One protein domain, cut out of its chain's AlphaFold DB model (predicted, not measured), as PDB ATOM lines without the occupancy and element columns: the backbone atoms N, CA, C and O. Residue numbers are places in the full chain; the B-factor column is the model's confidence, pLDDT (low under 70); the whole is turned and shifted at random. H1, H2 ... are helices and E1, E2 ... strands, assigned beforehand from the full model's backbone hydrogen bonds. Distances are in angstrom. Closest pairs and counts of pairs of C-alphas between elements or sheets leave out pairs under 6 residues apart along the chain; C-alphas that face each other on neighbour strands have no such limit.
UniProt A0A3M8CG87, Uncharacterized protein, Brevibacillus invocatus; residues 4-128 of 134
ATOM      1  N   ARG A   4     242.626 341.534 272.619       36.34
ATOM      2  CA  ARG A   4     242.733 340.304 271.817       36.34
ATOM      3  C   ARG A   4     241.858 339.144 272.302       36.34
ATOM      4  O   ARG A   4     241.536 338.272 271.501       36.34
ATOM      5  N   VAL A   5     241.423 339.136 273.565       39.56
ATOM      6  CA  VAL A   5     240.508 338.098 274.087       39.56
ATOM      7  C   VAL A   5     239.065 338.303 273.592       39.56
ATOM      8  O   VAL A   5     238.285 337.357 273.557       39.56
ATOM      9  N   PHE A   6     238.698 339.514 273.160       40.94
ATOM     10  CA  PHE A   6     237.293 339.877 272.945       40.94
ATOM     11  C   PHE A   6     236.674 339.379 271.630       40.94
ATOM     12  O   PHE A   6     235.452 339.307 271.546       40.94
ATOM     13  N   ILE A   7     237.463 339.109 270.583       42.66
ATOM     14  CA  ILE A   7     236.924 339.125 269.202       42.66
ATOM     15  C   ILE A   7     237.407 337.940 268.337       42.66
ATOM     16  O   ILE A   7     236.840 337.676 267.284       42.66
ATOM     17  N   GLY A   8     238.393 337.158 268.790       30.94
ATOM     18  CA  GLY A   8     239.025 336.099 267.982       30.94
ATOM     19  C   GLY A   8     238.200 334.827 267.729       30.94
ATOM     20  O   GLY A   8     238.710 333.908 267.103       30.94
ATOM     21  N   ASN A   9     236.957 334.744 268.218       31.69
ATOM     22  CA  ASN A   9     236.088 333.567 268.053       31.69
ATOM     23  C   ASN A   9     234.725 333.890 267.416       31.69
ATOM     24  O   ASN A   9     233.819 333.057 267.452       31.69
ATOM     25  N   TRP A  10     234.563 335.073 266.816       40.50
ATOM     26  CA  TRP A  10     233.400 335.373 265.980       40.50
ATOM     27  C   TRP A  10     233.532 334.651 264.635       40.50
ATOM     28  O   TRP A  10     233.906 335.238 263.627       40.50
ATOM     29  N   LYS A  11     233.166 333.364 264.588       40.53
ATOM     30  CA  LYS A  11     232.948 332.647 263.320       40.53
ATOM     31  C   LYS A  11     231.640 333.080 262.649       40.53
ATOM     32  O   LYS A  11     230.912 332.242 262.117       40.53
ATOM     33  N   GLU A  12     231.298 334.367 262.650       44.19
ATOM     34  CA  GLU A  12     230.291 334.851 261.707       44.19
ATOM     35  C   GLU A  12     230.932 334.868 260.332       44.19
ATOM     36  O   GLU A  12     231.446 335.866 259.851       44.19
ATOM     37  N   ASN A  13     230.954 333.688 259.720       39.38
ATOM     38  CA  ASN A  13     231.488 333.499 258.398       39.38
ATOM     39  C   ASN A  13     230.636 334.362 257.455       39.38
ATOM     40  O   ASN A  13     229.445 334.090 257.292       39.38
ATOM     41  N   PRO A  14     231.181 335.380 256.786       42.56
ATOM     42  CA  PRO A  14     230.417 336.154 255.814       42.56
ATOM     43  C   PRO A  14     230.015 335.297 254.603       42.56
ATOM     44  O   PRO A  14     229.139 335.681 253.825       42.56
ATOM     45  N   LYS A  15     230.554 334.070 254.486       37.31
ATOM     46  CA  LYS A  15     229.992 333.037 253.609       37.31
ATOM     47  C   LYS A  15     228.570 332.649 254.017       37.31
ATOM     48  O   LYS A  15     227.788 332.410 253.118       37.31
ATOM     49  N   THR A  16     228.182 332.645 255.294       43.88
ATOM     50  CA  THR A  16     226.808 332.313 255.741       43.88
ATOM     51  C   THR A  16     225.775 333.272 255.140       43.88
ATOM     52  O   THR A  16     224.773 332.832 254.583       43.88
ATOM     53  N   PHE A  17     226.070 334.578 255.139       45.22
ATOM     54  CA  PHE A  17     225.227 335.600 254.506       45.22
ATOM     55  C   PHE A  17     225.195 335.479 252.976       45.22
ATOM     56  O   PHE A  17     224.172 335.747 252.351       45.22
ATOM     57  N   LYS A  18     226.296 335.021 252.368       43.62
ATOM     58  CA  LYS A  18     226.387 334.741 250.927       43.62
ATOM     59  C   LYS A  18     225.683 333.431 250.527       43.62
ATOM     60  O   LYS A  18     225.193 333.325 249.407       43.62
ATOM     61  N   ILE A  19     225.644 332.447 251.431       46.31
ATOM     62  CA  ILE A  19     225.028 331.118 251.263       46.31
ATOM     63  C   ILE A  19     223.505 331.197 251.403       46.31
ATOM     64  O   ILE A  19     222.806 330.496 250.679       46.31
ATOM     65  N   LEU A  20     222.986 332.129 252.210       48.69
ATOM     66  CA  LEU A  20     221.558 332.465 252.298       48.69
ATOM     67  C   LEU A  20     220.968 333.046 251.000       48.69
ATOM     68  O   LEU A  20     219.924 333.669 251.043       48.69
ATOM     69  N   GLY A  21     221.606 332.911 249.834       42.84
ATOM     70  CA  GLY A  21     220.952 333.184 248.550       42.84
ATOM     71  C   GLY A  21     220.406 334.604 248.372       42.84
ATOM     72  O   GLY A  21     219.636 334.836 247.442       42.84
ATOM     73  N   VAL A  22     220.812 335.563 249.213       42.66
ATOM     74  CA  VAL A  22     220.499 336.978 249.051       42.66
ATOM     75  C   VAL A  22     221.277 337.458 247.830       42.66
ATOM     76  O   VAL A  22     222.404 337.956 247.910       42.66
ATOM     77  N   ARG A  23     220.698 337.231 246.647       36.44
ATOM     78  CA  ARG A  23     221.167 337.797 245.389       36.44
ATOM     79  C   ARG A  23     220.933 339.292 245.482       36.44
ATOM     80  O   ARG A  23     219.896 339.806 245.074       36.44
ATOM     81  N   SER A  24     221.939 339.991 245.986       33.69
ATOM     82  CA  SER A  24     222.041 341.431 245.845       33.69
ATOM     83  C   SER A  24     221.986 341.772 244.349       33.69
ATOM     84  O   SER A  24     222.993 341.720 243.650       33.69
ATOM     85  N   ARG A  25     220.789 342.079 243.826       32.94
ATOM     86  CA  ARG A  25     220.627 342.759 242.528       32.94
ATOM     87  C   ARG A  25     221.188 344.177 242.592       32.94
ATOM     88  O   ARG A  25     221.481 344.767 241.557       32.94
ATOM     89  N   SER A  26     221.366 344.719 243.793       30.41
ATOM     90  CA  SER A  26     222.142 345.925 244.004       30.41
ATOM     91  C   SER A  26     223.625 345.577 244.024       30.41
ATOM     92  O   SER A  26     224.074 344.604 244.622       30.41
ATOM     93  N   ASN A  27     224.388 346.408 243.346       28.27
ATOM     94  CA  ASN A  27     225.832 346.415 243.236       28.27
ATOM     95  C   ASN A  27     226.505 346.707 244.604       28.27
ATOM     96  O   ASN A  27     227.267 347.662 244.719       28.27
ATOM     97  N   THR A  28     226.204 345.939 245.661       37.88
ATOM     98  CA  THR A  28     226.723 346.122 247.031       37.88
ATOM     99  C   THR A  28     228.162 345.622 247.132       37.88
ATOM    100  O   THR A  28     228.535 344.779 247.943       37.88
ATOM    101  N   LYS A  29     229.035 346.220 246.324       35.50
ATOM    102  CA  LYS A  29     230.386 346.478 246.799       35.50
ATOM    103  C   LYS A  29     230.231 347.261 248.108       35.50
ATOM    104  O   LYS A  29     229.622 348.324 248.106       35.50
ATOM    105  N   THR A  30     230.786 346.724 249.193       41.72
ATOM    106  CA  THR A  30     230.963 347.341 250.523       41.72
ATOM    107  C   THR A  30     229.780 347.299 251.506       41.72
ATOM    108  O   THR A  30     229.230 348.320 251.904       41.72
ATOM    109  N   THR A  31     229.494 346.122 252.067       44.25
ATOM    110  CA  THR A  31     229.327 346.093 253.533       44.25
ATOM    111  C   THR A  31     230.702 346.409 254.134       44.25
ATOM    112  O   THR A  31     231.681 345.790 253.725       44.25
ATOM    113  N   LYS A  32     230.825 347.373 255.058       49.34
ATOM    114  CA  LYS A  32     232.105 347.646 255.751       49.34
ATOM    115  C   LYS A  32     232.492 346.535 256.732       49.34
ATOM    116  O   LYS A  32     233.592 346.569 257.273       49.34
ATOM    117  N   ALA A  33     231.610 345.558 256.946       50.00
ATOM    118  CA  ALA A  33     231.928 344.359 257.699       50.00
ATOM    119  C   ALA A  33     233.037 343.563 256.982       50.00
ATOM    120  O   ALA A  33     232.900 343.283 255.783       50.00
ATOM    121  N   PRO A  34     234.134 343.224 257.680       55.41
ATOM    122  CA  PRO A  34     235.224 342.465 257.091       55.41
ATOM    123  C   PRO A  34     234.742 341.082 256.638       55.41
ATOM    124  O   PRO A  34     233.893 340.452 257.267       55.41
ATOM    125  N   ALA A  35     235.282 340.619 255.508       58.44
ATOM    126  CA  ALA A  35     234.976 339.303 254.947       58.44
ATOM    127  C   ALA A  35     235.716 338.153 255.669       58.44
ATOM    128  O   ALA A  35     235.507 336.981 255.362       58.44
ATOM    129  N   GLU A  36     236.597 338.486 256.601       68.31
ATOM    130  CA  GLU A  36     237.411 337.555 257.369       68.31
ATOM    131  C   GLU A  36     237.324 337.951 258.845       68.31
ATOM    132  O   GLU A  36     237.137 339.123 259.175       68.31
ATOM    133  N   ASP A  37     237.440 336.966 259.730       65.50
ATOM    134  CA  ASP A  37     237.486 337.149 261.185       65.50
ATOM    135  C   ASP A  37     238.891 337.534 261.684       65.50
ATOM    136  O   ASP A  37     239.092 337.832 262.865       65.50
ATOM    137  N   TRP A  38     239.862 337.590 260.768       73.88
ATOM    138  CA  TRP A  38     241.232 338.011 261.007       73.88
ATOM    139  C   TRP A  38     241.718 338.986 259.917       73.88
ATOM    140  O   TRP A  38     241.394 338.795 258.748       73.88
ATOM    141  N   PRO A  39     242.536 340.002 260.256       83.94
ATOM    142  CA  PRO A  39     242.894 340.426 261.605       83.94
ATOM    143  C   PRO A  39     241.714 341.053 262.347       83.94
ATOM    144  O   PRO A  39     240.887 341.757 261.771       83.94
ATOM    145  N   VAL A  40     241.675 340.830 263.659       78.81
ATOM    146  CA  VAL A  40     240.687 341.453 264.542       78.81
ATOM    147  C   VAL A  40     240.857 342.983 264.526       78.81
ATOM    148  O   VAL A  40     241.961 343.468 264.799       78.81
ATOM    149  N   PRO A  41     239.792 343.772 264.274       83.38
ATOM    150  CA  PRO A  41     239.863 345.226 264.364       83.38
ATOM    151  C   PRO A  41     240.222 345.702 265.777       83.38
ATOM    152  O   PRO A  41     239.678 345.221 266.767       83.38
ATOM    153  N   ALA A  42     241.080 346.718 265.879       86.56
ATOM    154  CA  ALA A  42     241.504 347.272 267.170       86.56
ATOM    155  C   ALA A  42     240.450 348.173 267.854       86.56
ATOM    156  O   ALA A  42     240.654 348.598 268.989       86.56
ATOM    157  N   SER A  43     239.341 348.492 267.176       88.88
ATOM    158  CA  SER A  43     238.309 349.421 267.657       88.88
ATOM    159  C   SER A  43     236.981 348.710 267.908       88.88
ATOM    160  O   SER A  43     236.361 348.197 266.977       88.88
ATOM    161  N   ALA A  44     236.506 348.752 269.155       85.94
ATOM    162  CA  ALA A  44     235.186 348.241 269.526       85.94
ATOM    163  C   ALA A  44     234.047 348.989 268.806       85.94
ATOM    164  O   ALA A  44     233.079 348.360 268.386       85.94
ATOM    165  N   GLN A  45     234.194 350.303 268.591       86.94
ATOM    166  CA  GLN A  45     233.218 351.103 267.841       86.94
ATOM    167  C   GLN A  45     233.094 350.610 266.399       86.94
ATOM    168  O   GLN A  45     231.990 350.423 265.900       86.94
ATOM    169  N   PHE A  46     234.226 350.323 265.749       83.00
ATOM    170  CA  PHE A  46     234.220 349.802 264.385       83.00
ATOM    171  C   PHE A  46     233.475 348.463 264.289       83.00
ATOM    172  O   PHE A  46     232.745 348.230 263.326       83.00
ATOM    173  N   ILE A  47     233.637 347.590 265.287       80.69
ATOM    174  CA  ILE A  47     232.957 346.291 265.344       80.69
ATOM    175  C   ILE A  47     231.448 346.483 265.523       80.69
ATOM    176  O   ILE A  47     230.672 345.891 264.772       80.69
ATOM    177  N   ALA A  48     231.034 347.348 266.454       84.12
ATOM    178  CA  ALA A  48     229.625 347.664 266.683       84.12
ATOM    179  C   ALA A  48     228.958 348.266 265.432       84.12
ATOM    180  O   ALA A  48     227.914 347.780 264.992       84.12
ATOM    181  N   ASP A  49     229.590 349.260 264.803       82.88
ATOM    182  CA  ASP A  49     229.086 349.900 263.582       82.88
ATOM    183  C   ASP A  49     228.979 348.902 262.423       82.88
ATOM    184  O   ASP A  49     227.995 348.898 261.678       82.88
ATOM    185  N   SER A  50     229.975 348.020 262.283       79.31
ATOM    186  CA  SER A  50     229.985 346.975 261.256       79.31
ATOM    187  C   SER A  50     228.847 345.979 261.456       79.31
ATOM    188  O   SER A  50     228.169 345.630 260.487       79.31
ATOM    189  N   TYR A  51     228.595 345.562 262.701       81.50
ATOM    190  CA  TYR A  51     227.476 344.684 263.037       81.50
ATOM    191  C   TYR A  51     226.127 345.351 262.729       81.50
ATOM    192  O   TYR A  51     225.275 344.745 262.074       81.50
ATOM    193  N   HIS A  52     225.936 346.616 263.118       82.44
ATOM    194  CA  HIS A  52     224.718 347.371 262.805       82.44
ATOM    195  C   HIS A  52     224.487 347.509 261.299       82.44
ATOM    196  O   HIS A  52     223.373 347.300 260.816       82.44
ATOM    197  N   GLN A  53     225.536 347.821 260.540       80.19
ATOM    198  CA  GLN A  53     225.428 347.948 259.093       80.19
ATOM    199  C   GLN A  53     225.086 346.608 258.429       80.19
ATOM    200  O   GLN A  53     224.180 346.551 257.595       80.19
ATOM    201  N   ALA A  54     225.800 345.536 258.784       78.31
ATOM    202  CA  ALA A  54     225.610 344.219 258.183       78.31
ATOM    203  C   ALA A  54     224.229 343.637 258.511       78.31
ATOM    204  O   ALA A  54     223.512 343.218 257.602       78.31
ATOM    205  N   SER A  55     223.821 343.673 259.783       82.88
ATOM    206  CA  SER A  55     222.499 343.201 260.214       82.88
ATOM    207  C   SER A  55     221.367 344.015 259.580       82.88
ATOM    208  O   SER A  55     220.395 343.437 259.094       82.88
ATOM    209  N   GLY A  56     221.513 345.342 259.492       82.56
ATOM    210  CA  GLY A  56     220.553 346.211 258.815       82.56
ATOM    211  C   GLY A  56     220.399 345.869 257.331       82.56
ATOM    212  O   GLY A  56     219.277 345.695 256.850       82.56
ATOM    213  N   ALA A  57     221.513 345.712 256.610       80.50
ATOM    214  CA  ALA A  57     221.498 345.323 255.201       80.50
ATOM    215  C   ALA A  57     220.880 343.930 254.994       80.50
ATOM    216  O   ALA A  57     220.077 343.741 254.079       80.50
ATOM    217  N   PHE A  58     221.201 342.977 255.870       81.56
ATOM    218  CA  PHE A  58     220.651 341.626 255.834       81.56
ATOM    219  C   PHE A  58     219.128 341.617 256.021       81.56
ATOM    220  O   PHE A  58     218.412 341.051 255.195       81.56
ATOM    221  N   VAL A  59     218.617 342.311 257.044       87.62
ATOM    222  CA  VAL A  59     217.170 342.426 257.299       87.62
ATOM    223  C   VAL A  59     216.448 343.081 256.122       87.62
ATOM    224  O   VAL A  59     215.380 342.616 255.725       87.62
ATOM    225  N   GLN A  60     217.019 344.143 255.544       85.25
ATOM    226  CA  GLN A  60     216.438 344.795 254.366       85.25
ATOM    227  C   GLN A  60     216.360 343.846 253.171       85.25
ATOM    228  O   GLN A  60     215.351 343.806 252.467       85.25
ATOM    229  N   ALA A  61     217.403 343.052 252.949       81.81
ATOM    230  CA  ALA A  61     217.429 342.125 251.837       81.81
ATOM    231  C   ALA A  61     216.418 340.981 252.009       81.81
ATOM    232  O   ALA A  61     215.686 340.696 251.067       81.81
ATOM    233  N   LEU A  62     216.289 340.411 253.215       86.75
ATOM    234  CA  LEU A  62     215.232 339.436 253.516       86.75
ATOM    235  C   LEU A  62     213.842 340.020 253.232       86.75
ATOM    236  O   LEU A  62     213.070 339.435 252.484       86.75
ATOM    237  N   LYS A  63     213.544 341.217 253.751       89.94
ATOM    238  CA  LYS A  63     212.225 341.854 253.583       89.94
ATOM    239  C   LYS A  63     211.864 342.186 252.136       89.94
ATOM    240  O   LYS A  63     210.686 342.266 251.813       89.94
ATOM    241  N   THR A  64     212.857 342.461 251.291       90.12
ATOM    242  CA  THR A  64     212.629 342.926 249.912       90.12
ATOM    243  C   THR A  64     212.735 341.819 248.873       90.12
ATOM    244  O   THR A  64     212.218 341.981 247.770       90.12
ATOM    245  N   GLN A  65     213.424 340.722 249.190       87.00
ATOM    246  CA  GLN A  65     213.749 339.678 248.219       87.00
ATOM    247  C   GLN A  65     213.097 338.338 248.538       87.00
ATOM    248  O   GLN A  65     213.015 337.504 247.641       87.00
ATOM    249  N   TRP A  66     212.693 338.098 249.787       90.56
ATOM    250  CA  TRP A  66     212.129 336.817 250.199       90.56
ATOM    251  C   TRP A  66     210.624 336.909 250.398       90.56
ATOM    252  O   TRP A  66     210.084 337.930 250.822       90.56
ATOM    253  N   ILE A  67     209.974 335.788 250.118       93.81
ATOM    254  CA  ILE A  67     208.591 335.495 250.488       93.81
ATOM    255  C   ILE A  67     208.583 334.241 251.368       93.81
ATOM    256  O   ILE A  67     209.608 333.568 251.491       93.81
ATOM    257  N   ASP A  68     207.441 333.895 251.956       96.38
ATOM    258  CA  ASP A  68     207.339 332.746 252.868       96.38
ATOM    259  C   ASP A  68     207.821 331.439 252.215       96.38
ATOM    260  O   ASP A  68     208.561 330.676 252.830       96.38
ATOM    261  N   GLN A  69     207.503 331.223 250.934       95.94
ATOM    262  CA  GLN A  69     207.950 330.052 250.171       95.94
ATOM    263  C   GLN A  69     209.480 329.973 250.053       95.94
ATOM    264  O   GLN A  69     210.040 328.878 250.006       95.94
ATOM    265  N   THR A  70     210.181 331.111 250.066       93.25
ATOM    266  CA  THR A  70     211.647 331.140 250.036       93.25
ATOM    267  C   THR A  70     212.249 330.463 251.269       93.25
ATOM    268  O   THR A  70     213.364 329.957 251.189       93.25
ATOM    269  N   LEU A  71     211.533 330.379 252.398       94.44
ATOM    270  CA  LEU A  71     212.005 329.679 253.599       94.44
ATOM    271  C   LEU A  71     212.130 328.161 253.398       94.44
ATOM    272  O   LEU A  71     212.925 327.520 254.093       94.44
ATOM    273  N   GLU A  72     211.378 327.596 252.453       96.44
ATOM    274  CA  GLU A  72     211.377 326.165 252.137       96.44
ATOM    275  C   GLU A  72     212.444 325.785 251.101       96.44
ATOM    276  O   GLU A  72     212.860 324.622 251.033       96.44
ATOM    277  N   GLU A  73     212.922 326.757 250.318       92.25
ATOM    278  CA  GLU A  73     213.992 326.551 249.345       92.25
ATOM    279  C   GLU A  73     215.251 326.001 250.026       92.25
ATOM    280  O   GLU A  73     215.653 326.442 251.108       92.25
ATOM    281  N   ARG A  74     215.885 325.015 249.381       89.94
ATOM    282  CA  ARG A  74     217.051 324.314 249.925       89.94
ATOM    283  C   ARG A  74     218.344 324.790 249.292       89.94
ATOM    284  O   ARG A  74     218.503 324.777 248.073       89.94
ATOM    285  N   ILE A  75     219.310 325.086 250.146       84.12
ATOM    286  CA  ILE A  75     220.655 325.522 249.780       84.12
ATOM    287  C   ILE A  75     221.687 324.508 250.257       84.12
ATOM    288  O   ILE A  75     221.442 323.723 251.172       84.12
ATOM    289  N   ASP A  76     222.846 324.507 249.602       85.44
ATOM    290  CA  ASP A  76     223.986 323.733 250.076       85.44
ATOM    291  C   ASP A  76     224.667 324.466 251.229       85.44
ATOM    292  O   ASP A  76     225.163 325.581 251.061       85.44
ATOM    293  N   PHE A  77     224.680 323.843 252.397       79.81
ATOM    294  CA  PHE A  77     225.348 324.358 253.573       79.81
ATOM    295  C   PHE A  77     226.156 323.237 254.214       79.81
ATOM    296  O   PHE A  77     225.600 322.236 254.662       79.81
ATOM    297  N   LEU A  78     227.481 323.404 254.232       78.62
ATOM    298  CA  LEU A  78     228.429 322.420 254.769       78.62
ATOM    299  C   LEU A  78     228.239 321.005 254.183       78.62
ATOM    300  O   LEU A  78     228.376 320.010 254.889       78.62
ATOM    301  N   GLY A  79     227.918 320.913 252.887       85.06
ATOM    302  CA  GLY A  79     227.704 319.641 252.194       85.06
ATOM    303  C   GLY A  79     226.329 319.013 252.435       85.06
ATOM    304  O   GLY A  79     226.086 317.894 251.987       85.06
ATOM    305  N   GLN A  80     225.417 319.705 253.126       84.81
ATOM    306  CA  GLN A  80     224.043 319.263 253.347       84.81
ATOM    307  C   GLN A  80     223.036 320.215 252.696       84.81
ATOM    308  O   GLN A  80     223.218 321.430 252.680       84.81
ATOM    309  N   LYS A  81     221.929 319.666 252.181       89.50
ATOM    310  CA  LYS A  81     220.812 320.465 251.653       89.50
ATOM    311  C   LYS A  81     219.887 320.904 252.784       89.50
ATOM    312  O   LYS A  81     219.032 320.126 253.215       89.50
ATOM    313  N   MET A  82     220.005 322.153 253.218       88.06
ATOM    314  CA  MET A  82     219.185 322.713 254.296       88.06
ATOM    315  C   MET A  82     218.162 323.722 253.765       88.06
ATOM    316  O   MET A  82     218.515 324.504 252.882       88.06
ATOM    317  N   PRO A  83     216.924 323.746 254.295       94.25
ATOM    318  CA  PRO A  83     215.984 324.830 254.033       94.25
ATOM    319  C   PRO A  83     216.525 326.173 254.530       94.25
ATOM    320  O   PRO A  83     217.159 326.246 255.589       94.25
ATOM    321  N   ASN A  84     216.215 327.246 253.813       90.12
ATOM    322  CA  ASN A  84     216.562 328.616 254.182       90.12
ATOM    323  C   ASN A  84     216.090 328.989 255.598       90.12
ATOM    324  O   ASN A  84     216.859 329.561 256.373       90.12
ATOM    325  N   GLY A  85     214.868 328.607 255.982       94.25
ATOM    326  CA  GLY A  85     214.346 328.846 257.331       94.25
ATOM    327  C   GLY A  85     215.175 328.161 258.426       94.25
ATOM    328  O   GLY A  85     215.445 328.754 259.472       94.25
ATOM    329  N   SER A  86     215.668 326.945 258.167       93.12
ATOM    330  CA  SER A  86     216.580 326.251 259.083       93.12
ATOM    331  C   SER A  86     217.930 326.959 259.192       93.12
ATOM    332  O   SER A  86     218.502 327.004 260.280       93.12
ATOM    333  N   LEU A  87     218.428 327.560 258.105       87.69
ATOM    334  CA  LEU A  87     219.661 328.346 258.154       87.69
ATOM    335  C   LEU A  87     219.485 329.659 258.941       87.69
ATOM    336  O   LEU A  87     220.383 330.031 259.695       87.69
ATOM    337  N   LEU A  88     218.327 330.325 258.844       91.75
ATOM    338  CA  LEU A  88     218.011 331.481 259.697       91.75
ATOM    339  C   LEU A  88     217.982 331.099 261.183       91.75
ATOM    340  O   LEU A  88     218.541 331.812 262.017       91.75
ATOM    341  N   MET A  89     217.384 329.950 261.514       94.12
ATOM    342  CA  MET A  89     217.392 329.429 262.882       94.12
ATOM    343  C   MET A  89     218.818 329.125 263.363       94.12
ATOM    344  O   MET A  89     219.191 329.517 264.467       94.12
ATOM    345  N   PHE A  90     219.639 328.483 262.528       87.69
ATOM    346  CA  PHE A  90     221.051 328.243 262.831       87.69
ATOM    347  C   PHE A  90     221.795 329.548 263.140       87.69
ATOM    348  O   PHE A  90     222.482 329.625 264.157       87.69
ATOM    349  N   LEU A  91     221.618 330.589 262.316       84.88
ATOM    350  CA  LEU A  91     222.254 331.892 262.524       84.88
ATOM    351  C   LEU A  91     221.851 332.515 263.871       84.88
ATOM    352  O   LEU A  91     222.716 332.966 264.620       84.88
ATOM    353  N   LEU A  92     220.558 332.485 264.214       89.06
ATOM    354  CA  LEU A  92     220.059 332.985 265.500       89.06
ATOM    355  C   LEU A  92     220.680 332.239 266.686       89.06
ATOM    356  O   LEU A  92     221.150 332.868 267.636       89.06
ATOM    357  N   LEU A  93     220.706 330.905 266.636       90.12
ATOM    358  CA  LEU A  93     221.273 330.079 267.704       90.12
ATOM    359  C   LEU A  93     222.785 330.283 267.842       90.12
ATOM    360  O   LEU A  93     223.288 330.406 268.959       90.12
ATOM    361  N   HIS A  94     223.497 330.386 266.723       82.06
ATOM    362  CA  HIS A  94     224.932 330.644 266.697       82.06
ATOM    363  C   HIS A  94     225.275 332.017 267.295       82.06
ATOM    364  O   HIS A  94     226.154 332.125 268.153       82.06
ATOM    365  N   GLN A  95     224.517 333.055 266.936       87.19
ATOM    366  CA  GLN A  95     224.679 334.387 267.514       87.19
ATOM    367  C   GLN A  95     224.361 334.394 269.017       87.19
ATOM    368  O   GLN A  95     225.073 335.019 269.801       87.19
ATOM    369  N   ASN A  96     223.313 333.684 269.452       90.31
ATOM    370  CA  ASN A  96     222.975 333.560 270.873       90.31
ATOM    371  C   ASN A  96     224.092 332.864 271.664       90.31
ATOM    372  O   ASN A  96     224.441 333.326 272.752       90.31
ATOM    373  N   HIS A  97     224.685 331.806 271.105       87.19
ATOM    374  CA  HIS A  97     225.810 331.088 271.703       87.19
ATOM    375  C   HIS A  97     227.013 332.014 271.947       87.19
ATOM    376  O   HIS A  97     227.497 332.119 273.077       87.19
ATOM    377  N   HIS A  98     227.455 332.745 270.920       84.88
ATOM    378  CA  HIS A  98     228.590 333.664 271.049       84.88
ATOM    379  C   HIS A  98     228.271 334.907 271.881       84.88
ATOM    380  O   HIS A  98     229.123 335.373 272.635       84.88
ATOM    381  N   ARG A  99     227.032 335.411 271.838       92.75
ATOM    382  CA  ARG A  99     226.594 336.482 272.743       92.75
ATOM    383  C   ARG A  99     226.681 336.039 274.203       92.75
ATOM    384  O   ARG A  99     227.135 336.817 275.036       92.75
ATOM    385  N   GLY A 100     226.333 334.787 274.506       88.88
ATOM    386  CA  GLY A 100     226.537 334.192 275.827       88.88
ATOM    387  C   GLY A 100     228.003 334.251 276.265       88.88
ATOM    388  O   GLY A 100     228.304 334.783 277.332       88.88
ATOM    389  N   GLN A 101     228.928 333.808 275.404       88.06
ATOM    390  CA  GLN A 101     230.372 333.901 275.668       88.06
ATOM    391  C   GLN A 101     230.824 335.350 275.911       88.06
ATOM    392  O   GLN A 101     231.564 335.619 276.857       88.06
ATOM    393  N   MET A 102     230.327 336.298 275.110       90.94
ATOM    394  CA  MET A 102     230.655 337.718 275.240       90.94
ATOM    395  C   MET A 102     230.265 338.281 276.611       90.94
ATOM    396  O   MET A 102     231.037 339.043 277.185       90.94
ATOM    397  N   THR A 103     229.124 337.877 277.183       93.31
ATOM    398  CA  THR A 103     228.717 338.368 278.514       93.31
ATOM    399  C   THR A 103     229.688 337.962 279.627       93.31
ATOM    400  O   THR A 103     229.936 338.745 280.544       93.31
ATOM    401  N   VAL A 104     230.287 336.770 279.539       92.75
ATOM    402  CA  VAL A 104     231.320 336.318 280.485       92.75
ATOM    403  C   VAL A 104     232.582 337.166 280.338       92.75
ATOM    404  O   VAL A 104     233.109 337.650 281.338       92.75
ATOM    405  N   LEU A 105     233.026 337.405 279.101       89.44
ATOM    406  CA  LEU A 105     234.214 338.216 278.813       89.44
ATOM    407  C   LEU A 105     234.048 339.674 279.258       89.44
ATOM    408  O   LEU A 105     234.940 340.232 279.891       89.44
ATOM    409  N   MET A 106     232.887 340.276 278.984       90.81
ATOM    410  CA  MET A 106     232.551 341.623 279.451       90.81
ATOM    411  C   MET A 106     232.671 341.719 280.973       90.81
ATOM    412  O   MET A 106     233.318 342.635 281.480       90.81
ATOM    413  N   ARG A 107     232.124 340.735 281.699       93.25
ATOM    414  CA  ARG A 107     232.200 340.704 283.162       93.25
ATOM    415  C   ARG A 107     233.635 340.535 283.665       93.25
ATOM    416  O   ARG A 107     234.028 341.227 284.596       93.25
ATOM    417  N   GLN A 108     234.438 339.674 283.037       91.31
ATOM    418  CA  GLN A 108     235.860 339.508 283.380       91.31
ATOM    419  C   GLN A 108     236.681 340.784 283.156       91.31
ATOM    420  O   GLN A 108     237.658 341.017 283.863       91.31
ATOM    421  N   ALA A 109     236.272 341.621 282.205       91.44
ATOM    422  CA  ALA A 109     236.885 342.916 281.948       91.44
ATOM    423  C   ALA A 109     236.333 344.059 282.819       91.44
ATOM    424  O   ALA A 109     236.731 345.207 282.629       91.44
ATOM    425  N   GLY A 110     235.422 343.770 283.754       92.56
ATOM    426  CA  GLY A 110     234.813 344.772 284.632       92.56
ATOM    427  C   GLY A 110     233.768 345.663 283.953       92.56
ATOM    428  O   GLY A 110     233.435 346.717 284.487       92.56
ATOM    429  N   LEU A 111     233.252 345.267 282.784       92.12
ATOM    430  CA  LEU A 111     232.168 345.980 282.108       92.12
ATOM    431  C   LEU A 111     230.808 345.571 282.685       92.12
ATOM    432  O   LEU A 111     230.588 344.407 283.031       92.12
ATOM    433  N   THR A 112     229.865 346.511 282.716       91.12
ATOM    434  CA  THR A 112     228.464 346.208 283.027       91.12
ATOM    435  C   THR A 112     227.865 345.348 281.918       91.12
ATOM    436  O   THR A 112     227.879 345.722 280.744       91.12
ATOM    437  N   VAL A 113     227.339 344.184 282.291       93.44
ATOM    438  CA  VAL A 113     226.682 343.270 281.355       93.44
ATOM    439  C   VAL A 113     225.202 343.640 281.251       93.44
ATOM    440  O   VAL A 113     224.521 343.636 282.280       93.44
ATOM    441  N   PRO A 114     224.685 343.922 280.042       93.62
ATOM    442  CA  PRO A 114     223.262 344.171 279.854       93.62
ATOM    443  C   PRO A 114     222.446 342.890 280.051       93.62
ATOM    444  O   PRO A 114     222.916 341.787 279.751       93.62
ATOM    445  N   GLY A 115     221.211 343.033 280.519       93.19
ATOM    446  CA  GLY A 115     220.250 341.944 280.632       93.19
ATOM    447  C   GLY A 115     219.889 341.341 279.277       93.19
ATOM    448  O   GLY A 115     219.642 342.045 278.296       93.19
ATOM    449  N   ILE A 116     219.850 340.011 279.209       93.94
ATOM    450  CA  ILE A 116     219.457 339.248 278.019       93.94
ATOM    451  C   ILE A 116     218.544 338.122 278.494       93.94
ATOM    452  O   ILE A 116     218.953 337.308 279.316       93.94
ATOM    453  N   TYR A 117     217.311 338.081 277.977       92.19
ATOM    454  CA  TYR A 117     216.228 337.196 278.448       92.19
ATOM    455  C   TYR A 117     215.744 337.467 279.886       92.19
ATOM    456  O   TYR A 117     214.944 336.711 280.426       92.19
ATOM    457  N   GLY A 118     216.202 338.566 280.483       90.50
ATOM    458  CA  GLY A 118     215.898 339.007 281.839       90.50
ATOM    459  C   GLY A 118     217.000 339.947 282.340       90.50
ATOM    460  O   GLY A 118     218.027 340.074 281.664       90.50
ATOM    461  N   PRO A 119     216.808 340.615 283.491       90.88
ATOM    462  CA  PRO A 119     217.808 341.538 284.011       90.88
ATOM    463  C   PRO A 119     219.087 340.810 284.442       90.88
ATOM    464  O   PRO A 119     219.029 339.708 285.000       90.88
ATOM    465  N   SER A 120     220.243 341.430 284.212       91.69
ATOM    466  CA  SER A 120     221.522 340.960 284.754       91.69
ATOM    467  C   SER A 120     221.593 341.170 286.273       91.69
ATOM    468  O   SER A 120     220.813 341.931 286.848       91.69
ATOM    469  N   LYS A 121     222.541 340.511 286.956       86.12
ATOM    470  CA  LYS A 121     222.734 340.664 288.413       86.12
ATOM    471  C   LYS A 121     222.915 342.134 288.811       86.12
ATOM    472  O   LYS A 121     222.405 342.568 289.838       86.12
ATOM    473  N   GLU A 122     223.659 342.875 288.001       86.88
ATOM    474  CA  GLU A 122     223.946 344.290 288.203       86.88
ATOM    475  C   GLU A 122     222.693 345.155 287.980       86.88
ATOM    476  O   GLU A 122     222.458 346.102 288.724       86.88
ATOM    477  N   GLU A 123     221.844 344.805 287.011       89.06
ATOM    478  CA  GLU A 123     220.580 345.511 286.764       89.06
ATOM    479  C   GLU A 123     219.546 345.284 287.873       89.06
ATOM    480  O   GLU A 123     218.866 346.232 288.258       89.06
ATOM    481  N   TRP A 124     219.460 344.074 288.442       87.69
ATOM    482  CA  TRP A 124     218.615 343.811 289.617       87.69
ATOM    483  C   TRP A 124     218.941 344.768 290.769       87.69
ATOM    484  O   TRP A 124     218.042 345.413 291.312       87.69
ATOM    485  N   ALA A 125     220.234 344.933 291.072       84.44
ATOM    486  CA  ALA A 125     220.691 345.866 292.098       84.44
ATOM    487  C   ALA A 125     220.298 347.320 291.775       84.44
ATOM    488  O   ALA A 125     219.853 348.046 292.663       84.44
ATOM    489  N   ASN A 126     220.387 347.731 290.504       84.06
ATOM    490  CA  ASN A 126     219.980 349.071 290.066       84.06
ATOM    491  C   ASN A 126     218.469 349.320 290.195       84.06
ATOM    492  O   ASN A 126     218.053 350.461 290.374       84.06
ATOM    493  N   PHE A 127     217.645 348.274 290.129       85.88
ATOM    494  CA  PHE A 127     216.204 348.367 290.375       85.88
ATOM    495  C   PHE A 127     215.834 348.348 291.865       85.88
ATOM    496  O   PHE A 127     214.651 348.362 292.196       85.88
ATOM    497  N   GLY A 128     216.819 348.308 292.770       85.31
ATOM    498  CA  GLY A 128     216.577 348.181 294.208       85.31
ATOM    499  C   GLY A 128     216.008 346.816 294.601       85.31
ATOM    500  O   GLY A 128     215.377 346.696 295.648       85.31
TER     501      GLY A 128
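What this domain is: This is residues 4 to 128 of the 134 residues of an uncharacterized protein of Brevibacillus invocatus (UniProt A0A3M8CG87). Two long helices, H2 and H4, run in opposite directions as the sides of a loose, open frame, with a gap between them; the short helix H3 and the small strand hairpin E1 and E2 join them at one end, where H2 ends and H4 begins. The short helix H1 sits by the gap near that end, and the short helix H5 lies beyond the other end of H4, after a long loop. The printed part has 125 residues, with five named helices and two named strands in the order H1, H2, H3, E1, E2, H4, H5; the sheet is the antiparallel pair E1 and E2, and the class is mostly helix. The whole is loose, with a radius of gyration of the C-alphas of 17.1 A, and elongated, spanning 48 by 30 by 28 A.

Where its parts are: Strand E1 is residues 74 to 77, 9.1 A long, and E2 is residues 80 to 83, 9.8 A long. H4, residues 84 to 108, follows at once and measures 36.7 A, from C-alpha 84 at (216.562, 328.616, 254.182) to C-alpha 108 at (235.860, 339.508, 283.380). Before E1 come H3, residues 68 to 71, 5.6 A, and H2, residues 44 to 65, 31.4 A. H1 is residues 14 to 19, 8.7 A, with C-alpha 14 at (230.417, 336.154, 255.814). H5 is residues 121 to 126, 9.0 A.

How they stand to each other: E1 and E2 form a hairpin, antiparallel at 137 degrees, with N 75 and O 82 at 2.9 A and N 77 and O 80 at 2.8 A, within hydrogen-bond range. The closest C-alphas of E1 and H4 are those of Arg 74 and Asn 84, 6.1 A apart. H3 and H4 touch, H4 with residues 84 to 86 alone; the closest C-alphas are those of Leu 71 and Gly 85, 4.5 A apart. H1 and H4 are near each other, with 9 pairs of C-alphas within 10 A. H1 and H2 are close but not clearly touching, at a shallow tilt of 8 degrees, the same way; their closest C-alphas, those of Phe 17 and Phe 58, are 7.7 A apart. H2 and H4 are apart, as are H4 and H5. In H1, H2 and H5 every O i to N i+4 pair is within hydrogen-bond range, in H4 20 of 21, and H3 is too short for such a pair.

The domain as a whole: The two C-alphas farthest apart, those of Arg 25 and Gly 128, are 52.1 A apart. The printed part has no cut. The links H1 to H2, with 24 residues, and H4 to H5, with 12 residues, are long. The mean pLDDT of the printed part is 75.5, and residues 4 to 37 are under 70.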